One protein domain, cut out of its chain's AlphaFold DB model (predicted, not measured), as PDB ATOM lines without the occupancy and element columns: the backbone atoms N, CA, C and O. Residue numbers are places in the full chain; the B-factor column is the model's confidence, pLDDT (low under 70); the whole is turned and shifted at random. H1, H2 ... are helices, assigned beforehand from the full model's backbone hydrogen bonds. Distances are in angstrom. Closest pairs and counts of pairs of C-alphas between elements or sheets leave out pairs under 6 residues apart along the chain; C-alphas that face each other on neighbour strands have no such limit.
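Overview. This is residues 135 to 195 of the 276 residues of an uncharacterized protein of Rhizobium sp. MHM7A (UniProt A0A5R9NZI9). A helical hairpin of H2 and H1, side by side, makes the one well-packed part; the chain then turns through the small helix H3 and comes back to H4, which begins near the second half of H2 and runs away from it. The arrangement has few contacts beyond the hairpin, and two stretches stick out: residues 167 to 173, with H3 among them, and residues 188 to 194, which run from the last residues of H4 into the closing tail. The printed part has 61 residues, with four named helices in the order H1, H2, H3, H4 and no named strand, and its class is all helix. It is compact, with a radius of gyration of the C-alphas of 12.0 A, and spans 34 by 28 by 21 A.

Arrangement. H2, residues 152 to 165, is the longest helix. H1, residues 135 to 144, touches it, with the closest C-alphas, those of Leu 141 and Ala 159, 4.7 A apart. They form a helical hairpin, running opposite ways at a shallow tilt of 20 degrees. H4, residues 177 to 189, is close to H2 but not clearly touching: the closest C-alphas, those of Trp 161 and Arg 177, are 7.3 A apart. The lines of H2 and H4 are only just about perpendicular, at 70.0 degrees. H3, residues 168 to 172, is also close to H2 but not clearly touching, with the closest C-alphas, those of Phe 164 and Phe 170, 6.7 A apart. H1 is apart from H3 and from H4, and H3 and H4 are apart too. In H1, H2, H3 and H4 every O i to N i+4 pair is within hydrogen-bond range.

Along the chain. H2 has 14 residues and measures 19.8 A from C-alpha 152 at (197.375, 272.714, 326.334) to C-alpha 165 at (207.930, 274.696, 343.008). H1 has 10 residues and measures 14.2 A, beginning with C-alpha 135 at (204.420, 262.390, 342.148). H3 has 5 residues and measures 6.1 A. H4 has 13 residues and measures 18.3 A, ending with C-alpha 189 at (215.787, 280.971, 323.406).

Size, cuts and confidence. The two C-alphas farthest apart are those of Thr 149 and Thr 172, at 35.0 A. Without the stretches that stand free, the body has 47 residues and spans 28 by 23 by 17 A. The printed part has no cut. The links from H2 to H3 and from H3 to H4 are tight, and the link from H1 to H2, 7 residues, is short. The mean pLDDT of the printed part is 88.3, and no printed residue is under 70.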
ATOM      1  N   ALA A 135     204.944 263.402 343.063       83.31
ATOM      2  CA  ALA A 135     204.420 262.390 342.148       83.31
ATOM      3  C   ALA A 135     203.167 262.876 341.392       83.31
ATOM      4  O   ALA A 135     202.980 262.589 340.209       83.31
ATOM      5  N   GLU A 136     202.302 263.642 342.057       84.69
ATOM      6  CA  GLU A 136     201.118 264.234 341.431       84.69
ATOM      7  C   GLU A 136     201.456 265.335 340.433       84.69
ATOM      8  O   GLU A 136     200.900 265.335 339.335       84.69
ATOM      9  N   ALA A 137     202.376 266.235 340.784       88.75
ATOM     10  CA  ALA A 137     202.832 267.285 339.882       88.75
ATOM     11  C   ALA A 137     203.518 266.697 338.637       88.75
ATOM     12  O   ALA A 137     203.257 267.142 337.521       88.75
ATOM     13  N   GLU A 138     204.345 265.661 338.801       86.38
ATOM     14  CA  GLU A 138     204.996 264.968 337.684       86.38
ATOM     15  C   GLU A 138     203.989 264.281 336.763       86.38
ATOM     16  O   GLU A 138     204.143 264.318 335.541       86.38
ATOM     17  N   ARG A 139     202.928 263.691 337.323       81.56
ATOM     18  CA  ARG A 139     201.834 263.132 336.525       81.56
ATOM     19  C   ARG A 139     201.117 264.217 335.733       81.56
ATOM     20  O   ARG A 139     200.925 264.049 334.537       81.56
ATOM     21  N   GLU A 140     200.738 265.318 336.380       87.06
ATOM     22  CA  GLU A 140     200.093 266.439 335.685       87.06
ATOM     23  C   GLU A 140     200.961 266.959 334.535       87.06
ATOM     24  O   GLU A 140     200.440 267.276 333.467       87.06
ATOM     25  N   LEU A 141     202.284 266.977 334.719       89.19
ATOM     26  CA  LEU A 141     203.219 267.334 333.660       89.19
ATOM     27  C   LEU A 141     203.212 266.310 332.521       89.19
ATOM     28  O   LEU A 141     203.127 266.705 331.361       89.19
ATOM     29  N   GLN A 142     203.267 265.011 332.821       86.81
ATOM     30  CA  GLN A 142     203.196 263.956 331.801       86.81
ATOM     31  C   GLN A 142     201.879 263.983 331.016       86.81
ATOM     32  O   GLN A 142     201.890 263.802 329.799       86.81
ATOM     33  N   ASP A 143     200.760 264.222 331.698       85.56
ATOM     34  CA  ASP A 143     199.449 264.346 331.067       85.56
ATOM     35  C   ASP A 143     199.421 265.569 330.139       85.56
ATOM     36  O   ASP A 143     199.019 265.454 328.980       85.56
ATOM     37  N   ALA A 144     199.936 266.714 330.601       87.19
ATOM     38  CA  ALA A 144     200.006 267.935 329.805       87.19
ATOM     39  C   ALA A 144     200.981 267.836 328.616       87.19
ATOM     40  O   ALA A 144     200.723 268.412 327.564       87.19
ATOM     41  N   MET A 145     202.067 267.062 328.730       85.88
ATOM     42  CA  MET A 145     203.010 266.797 327.628       85.88
ATOM     43  C   MET A 145     202.382 266.065 326.436       85.88
ATOM     44  O   MET A 145     202.996 265.987 325.370       85.88
ATOM     45  N   HIS A 146     201.234 265.419 326.627       83.69
ATOM     46  CA  HIS A 146     200.557 264.615 325.605       83.69
ATOM     47  C   HIS A 146     199.164 265.156 325.277       83.69
ATOM     48  O   HIS A 146     198.349 264.446 324.684       83.69
ATOM     49  N   ASP A 147     198.892 266.384 325.706       81.75
ATOM     50  CA  ASP A 147     197.634 267.067 325.500       81.75
ATOM     51  C   ASP A 147     197.730 267.971 324.267       81.75
ATOM     52  O   ASP A 147     198.421 268.986 324.261       81.75
ATOM     53  N   ASP A 148     197.001 267.597 323.218       83.75
ATOM     54  CA  ASP A 148     196.959 268.338 321.953       83.75
ATOM     55  C   ASP A 148     195.710 269.239 321.850       83.75
ATOM     56  O   ASP A 148     195.362 269.715 320.767       83.75
ATOM     57  N   THR A 149     194.970 269.434 322.947       88.88
ATOM     58  CA  THR A 149     193.736 270.233 322.936       88.88
ATOM     59  C   THR A 149     194.002 271.731 323.107       88.88
ATOM     60  O   THR A 149     195.060 272.156 323.563       88.88
ATOM     61  N   GLU A 150     193.027 272.566 322.742       82.00
ATOM     62  CA  GLU A 150     193.141 274.022 322.869       82.00
ATOM     63  C   GLU A 150     193.458 274.435 324.324       82.00
ATOM     64  O   GLU A 150     192.827 273.970 325.282       82.00
ATOM     65  N   GLY A 151     194.477 275.286 324.490       80.81
ATOM     66  CA  GLY A 151     194.990 275.706 325.799       80.81
ATOM     67  C   GLY A 151     195.953 274.720 326.475       80.81
ATOM     68  O   GLY A 151     196.276 274.912 327.649       80.81
ATOM     69  N   SER A 152     196.420 273.679 325.777       85.06
ATOM     70  CA  SER A 152     197.375 272.714 326.334       85.06
ATOM     71  C   SER A 152     198.724 273.330 326.705       85.06
ATOM     72  O   SER A 152     199.295 272.940 327.719       85.06
ATOM     73  N   GLU A 153     199.192 274.345 325.972       84.94
ATOM     74  CA  GLU A 153     200.431 275.073 326.288       84.94
ATOM     75  C   GLU A 153     200.399 275.663 327.703       84.94
ATOM     76  O   GLU A 153     201.331 275.483 328.483       84.94
ATOM     77  N   GLN A 154     199.286 276.297 328.083       86.50
ATOM     78  CA  GLN A 154     199.151 276.885 329.413       86.50
ATOM     79  C   GLN A 154     199.079 275.810 330.503       86.50
ATOM     80  O   GLN A 154     199.709 275.955 331.549       86.50
ATOM     81  N   ARG A 155     198.382 274.693 330.247       86.88
ATOM     82  CA  ARG A 155     198.360 273.546 331.173       86.88
ATOM     83  C   ARG A 155     199.742 272.922 331.346       86.88
ATOM     84  O   ARG A 155     200.104 272.552 332.461       86.88
ATOM     85  N   PHE A 156     200.509 272.827 330.266       89.50
ATOM     86  CA  PHE A 156     201.878 272.329 330.290       89.50
ATOM     87  C   PHE A 156     202.784 273.238 331.115       89.50
ATOM     88  O   PHE A 156     203.462 272.758 332.024       89.50
ATOM     89  N   GLU A 157     202.737 274.551 330.887       88.75
ATOM     90  CA  GLU A 157     203.516 275.497 331.681       88.75
ATOM     91  C   GLU A 157     203.095 275.498 333.154       88.75
ATOM     92  O   GLU A 157     203.949 275.616 334.035       88.75
ATOM     93  N   ASP A 158     201.800 275.387 333.461       91.06
ATOM     94  CA  ASP A 158     201.299 275.306 334.842       91.06
ATOM     95  C   ASP A 158     201.797 274.041 335.544       91.06
ATOM     96  O   ASP A 158     202.237 274.096 336.696       91.06
ATOM     97  N   ALA A 159     201.790 272.905 334.849       91.06
ATOM     98  CA  ALA A 159     202.317 271.659 335.382       91.06
ATOM     99  C   ALA A 159     203.840 271.719 335.591       91.06
ATOM    100  O   ALA A 159     204.337 271.277 336.630       91.06
ATOM    101  N   ARG A 160     204.590 272.338 334.665       92.25
ATOM    102  CA  ARG A 160     206.037 272.574 334.823       92.25
ATOM    103  C   ARG A 160     206.341 273.391 336.072       92.25
ATOM    104  O   ARG A 160     207.241 273.030 336.832       92.25
ATOM    105  N   TRP A 161     205.585 274.461 336.301       93.75
ATOM    106  CA  TRP A 161     205.726 275.279 337.500       93.75
ATOM    107  C   TRP A 161     205.434 274.501 338.777       93.75
ATOM    108  O   TRP A 161     206.217 274.574 339.720       93.75
ATOM    109  N   LYS A 162     204.355 273.709 338.807       93.50
ATOM    110  CA  LYS A 162     204.029 272.871 339.972       93.50
ATOM    111  C   LYS A 162     205.158 271.904 340.317       93.50
ATOM    112  O   LYS A 162     205.508 271.793 341.488       93.50
ATOM    113  N   VAL A 163     205.740 271.238 339.317       91.69
ATOM    114  CA  VAL A 163     206.896 270.351 339.522       91.69
ATOM    115  C   VAL A 163     208.080 271.139 340.077       91.69
ATOM    116  O   VAL A 163     208.671 270.744 341.081       91.69
ATOM    117  N   PHE A 164     208.401 272.282 339.469       92.94
ATOM    118  CA  PHE A 164     209.532 273.107 339.882       92.94
ATOM    119  C   PHE A 164     209.389 273.657 341.308       92.94
ATOM    120  O   PHE A 164     210.336 273.573 342.089       92.94
ATOM    121  N   ALA A 165     208.206 274.143 341.683       94.06
ATOM    122  CA  ALA A 165     207.930 274.696 343.008       94.06
ATOM    123  C   ALA A 165     208.088 273.672 344.150       94.06
ATOM    124  O   ALA A 165     208.173 274.046 345.317       94.06
ATOM    125  N   LEU A 166     208.130 272.374 343.828       91.56
ATOM    126  CA  LEU A 166     208.351 271.286 344.784       91.56
ATOM    127  C   LEU A 166     209.811 270.808 344.833       91.56
ATOM    128  O   LEU A 166     210.121 269.843 345.542       91.56
ATOM    129  N   THR A 167     210.716 271.449 344.091       89.56
ATOM    130  CA  THR A 167     212.150 271.134 344.112       89.56
ATOM    131  C   THR A 167     212.856 271.758 345.316       89.56
ATOM    132  O   THR A 167     212.428 272.759 345.885       89.56
ATOM    133  N   ASP A 168     213.972 271.149 345.697       87.88
ATOM    134  CA  ASP A 168     214.943 271.669 346.662       87.88
ATOM    135  C   ASP A 168     215.567 273.001 346.219       87.88
ATOM    136  O   ASP A 168     215.765 273.905 347.034       87.88
ATOM    137  N   VAL A 169     215.806 273.150 344.916       88.38
ATOM    138  CA  VAL A 169     216.276 274.398 344.301       88.38
ATOM    139  C   VAL A 169     215.304 275.545 344.578       88.38
ATOM    140  O   VAL A 169     215.723 276.592 345.072       88.38
ATOM    141  N   PHE A 170     214.003 275.337 344.349       92.00
ATOM    142  CA  PHE A 170     212.982 276.338 344.664       92.00
ATOM    143  C   PHE A 170     212.856 276.595 346.170       92.00
ATOM    144  O   PHE A 170     212.702 277.738 346.589       92.00
ATOM    145  N   ALA A 171     212.951 275.551 346.998       89.88
ATOM    146  CA  ALA A 171     212.928 275.710 348.452       89.88
ATOM    147  C   ALA A 171     214.097 276.574 348.964       89.88
ATOM    148  O   ALA A 171     213.934 277.320 349.928       89.88
ATOM    149  N   THR A 172     215.257 276.492 348.307       90.38
ATOM    150  CA  THR A 172     216.449 277.286 348.636       90.38
ATOM    151  C   THR A 172     216.352 278.711 348.084       90.38
ATOM    152  O   THR A 172     216.703 279.661 348.778       90.38
ATOM    153  N   ASN A 173     215.853 278.864 346.855       90.19
ATOM    154  CA  ASN A 173     215.748 280.138 346.142       90.19
ATOM    155  C   ASN A 173     214.348 280.282 345.516       90.19
ATOM    156  O   ASN A 173     214.168 279.997 344.329       90.19
ATOM    157  N   PRO A 174     213.334 280.692 346.296       92.31
ATOM    158  CA  PRO A 174     211.975 280.815 345.791       92.31
ATOM    159  C   PRO A 174     211.853 282.010 344.843       92.31
ATOM    160  O   PRO A 174     212.382 283.091 345.102       92.31
ATOM    161  N   CYS A 175     211.087 281.842 343.770       92.12
ATOM    162  CA  CYS A 175     210.770 282.907 342.823       92.12
ATOM    163  C   CYS A 175     209.268 283.023 342.559       92.12
ATOM    164  O   CYS A 175     208.479 282.182 342.992       92.12
ATOM    165  N   SER A 176     208.860 284.087 341.865       94.69
ATOM    166  CA  SER A 176     207.484 284.211 341.391       94.69
ATOM    167  C   SER A 176     207.263 283.401 340.113       94.69
ATOM    168  O   SER A 176     208.211 283.051 339.403       94.69
ATOM    169  N   ARG A 177     205.991 283.147 339.796       92.94
ATOM    170  CA  ARG A 177     205.590 282.489 338.549       92.94
ATOM    171  C   ARG A 177     206.046 283.292 337.333       92.94
ATOM    172  O   ARG A 177     206.606 282.727 336.405       92.94
ATOM    173  N   GLU A 178     205.898 284.612 337.383       92.94
ATOM    174  CA  GLU A 178     206.296 285.498 336.288       92.94
ATOM    175  C   GLU A 178     207.806 285.418 336.032       92.94
ATOM    176  O   GLU A 178     208.249 285.410 334.884       92.94
ATOM    177  N   PHE A 179     208.610 285.320 337.098       91.62
ATOM    178  CA  PHE A 179     210.052 285.132 336.973       91.62
ATOM    179  C   PHE A 179     210.410 283.758 336.395       91.62
ATOM    180  O   PHE A 179     211.269 283.671 335.519       91.62
ATOM    181  N   PHE A 180     209.746 282.689 336.842       93.69
ATOM    182  CA  PHE A 180     209.918 281.355 336.263       93.69
ATOM    183  C   PHE A 180     209.631 281.353 334.759       93.69
ATOM    184  O   PHE A 180     210.442 280.838 333.990       93.69
ATOM    185  N   ASP A 181     208.526 281.970 334.337       91.88
ATOM    186  CA  ASP A 181     208.127 282.033 332.929       91.88
ATOM    187  C   ASP A 181     209.171 282.795 332.098       91.88
ATOM    188  O   ASP A 181     209.566 282.342 331.022       91.88
ATOM    189  N   ALA A 182     209.704 283.903 332.625       90.50
ATOM    190  CA  ALA A 182     210.778 284.653 331.974       90.50
ATOM    191  C   ALA A 182     212.062 283.818 331.795       90.50
ATOM    192  O   ALA A 182     212.658 283.816 330.716       90.50
ATOM    193  N   VAL A 183     212.476 283.072 332.826       90.00
ATOM    194  CA  VAL A 183     213.653 282.185 332.761       90.00
ATOM    195  C   VAL A 183     213.399 280.992 331.828       90.00
ATOM    196  O   VAL A 183     214.306 280.560 331.118       90.00
ATOM    197  N   SER A 184     212.168 280.478 331.784       90.56
ATOM    198  CA  SER A 184     211.743 279.399 330.883       90.56
ATOM    199  C   SER A 184     211.856 279.804 329.416       90.56
ATOM    200  O   SER A 184     212.515 279.109 328.639       90.56
ATOM    201  N   LEU A 185     211.324 280.977 329.064       90.62
ATOM    202  CA  LEU A 185     211.453 281.547 327.722       90.62
ATOM    203  C   LEU A 185     212.917 281.748 327.329       90.62
ATOM    204  O   LEU A 185     213.306 281.477 326.193       90.62
ATOM    205  N   GLU A 186     213.755 282.186 328.267       87.25
ATOM    206  CA  GLU A 186     215.174 282.346 327.979       87.25
ATOM    207  C   GLU A 186     215.879 281.002 327.757       87.25
ATOM    208  O   GLU A 186     216.680 280.870 326.831       87.25
ATOM    209  N   LYS A 187     215.569 279.983 328.563       88.25
ATOM    210  CA  LYS A 187     216.097 278.626 328.373       88.25
ATOM    211  C   LYS A 187     215.780 278.100 326.970       88.25
ATOM    212  O   LYS A 187     216.646 277.519 326.312       88.25
ATOM    213  N   GLU A 188     214.551 278.326 326.512       87.81
ATOM    214  CA  GLU A 188     214.097 277.976 325.166       87.81
ATOM    215  C   GLU A 188     214.832 278.781 324.092       87.81
ATOM    216  O   GLU A 188     215.326 278.196 323.125       87.81
ATOM    217  N   ARG A 189     215.002 280.095 324.293       87.00
ATOM    218  CA  ARG A 189     215.787 280.971 323.406       87.00
ATOM    219  C   ARG A 189     217.231 280.489 323.251       87.00
ATOM    220  O   ARG A 189     217.794 280.565 322.160       87.00
ATOM    221  N   LEU A 190     217.828 279.990 324.331       81.75
ATOM    222  CA  LEU A 190     219.177 279.418 324.351       81.75
ATOM    223  C   LEU A 190     219.233 277.985 323.794       81.75
ATOM    224  O   LEU A 190     220.327 277.454 323.611       81.75
ATOM    225  N   ASN A 191     218.083 277.362 323.503       84.88
ATOM    226  CA  ASN A 191     217.960 275.965 323.078       84.88
ATOM    227  C   ASN A 191     218.671 274.991 324.042       84.88
ATOM    228  O   ASN A 191     219.216 273.959 323.634       84.88
ATOM    229  N   ASP A 192     218.679 275.326 325.332       81.19
ATOM    230  CA  ASP A 192     219.323 274.520 326.357       81.19
ATOM    231  C   ASP A 192     218.501 273.237 326.594       81.19
ATOM    232  O   ASP A 192     217.280 273.279 326.773       81.19
ATOM    233  N   ARG A 193     219.166 272.075 326.598       84.75
ATOM    234  CA  ARG A 193     218.530 270.749 326.733       84.75
ATOM    235  C   ARG A 193     218.617 270.149 328.137       84.75
ATOM    236  O   ARG A 193     218.090 269.059 328.344       84.75
ATOM    237  N   SER A 194     219.249 270.835 329.091       85.19
ATOM    238  CA  SER A 194     219.257 270.422 330.499       85.19
ATOM    239  C   SER A 194     217.845 270.464 331.091       85.19
ATOM    240  O   SER A 194     216.938 271.083 330.522       85.19
ATOM    241  N   CYS A 195     217.626 269.805 332.229       86.31
ATOM    242  CA  CYS A 195     216.351 269.944 332.920       86.31
ATOM    243  C   CYS A 195     216.206 271.371 333.480       86.31
ATOM    244  O   CYS A 195     217.195 272.038 333.786       86.31
TER     245      CYS A 195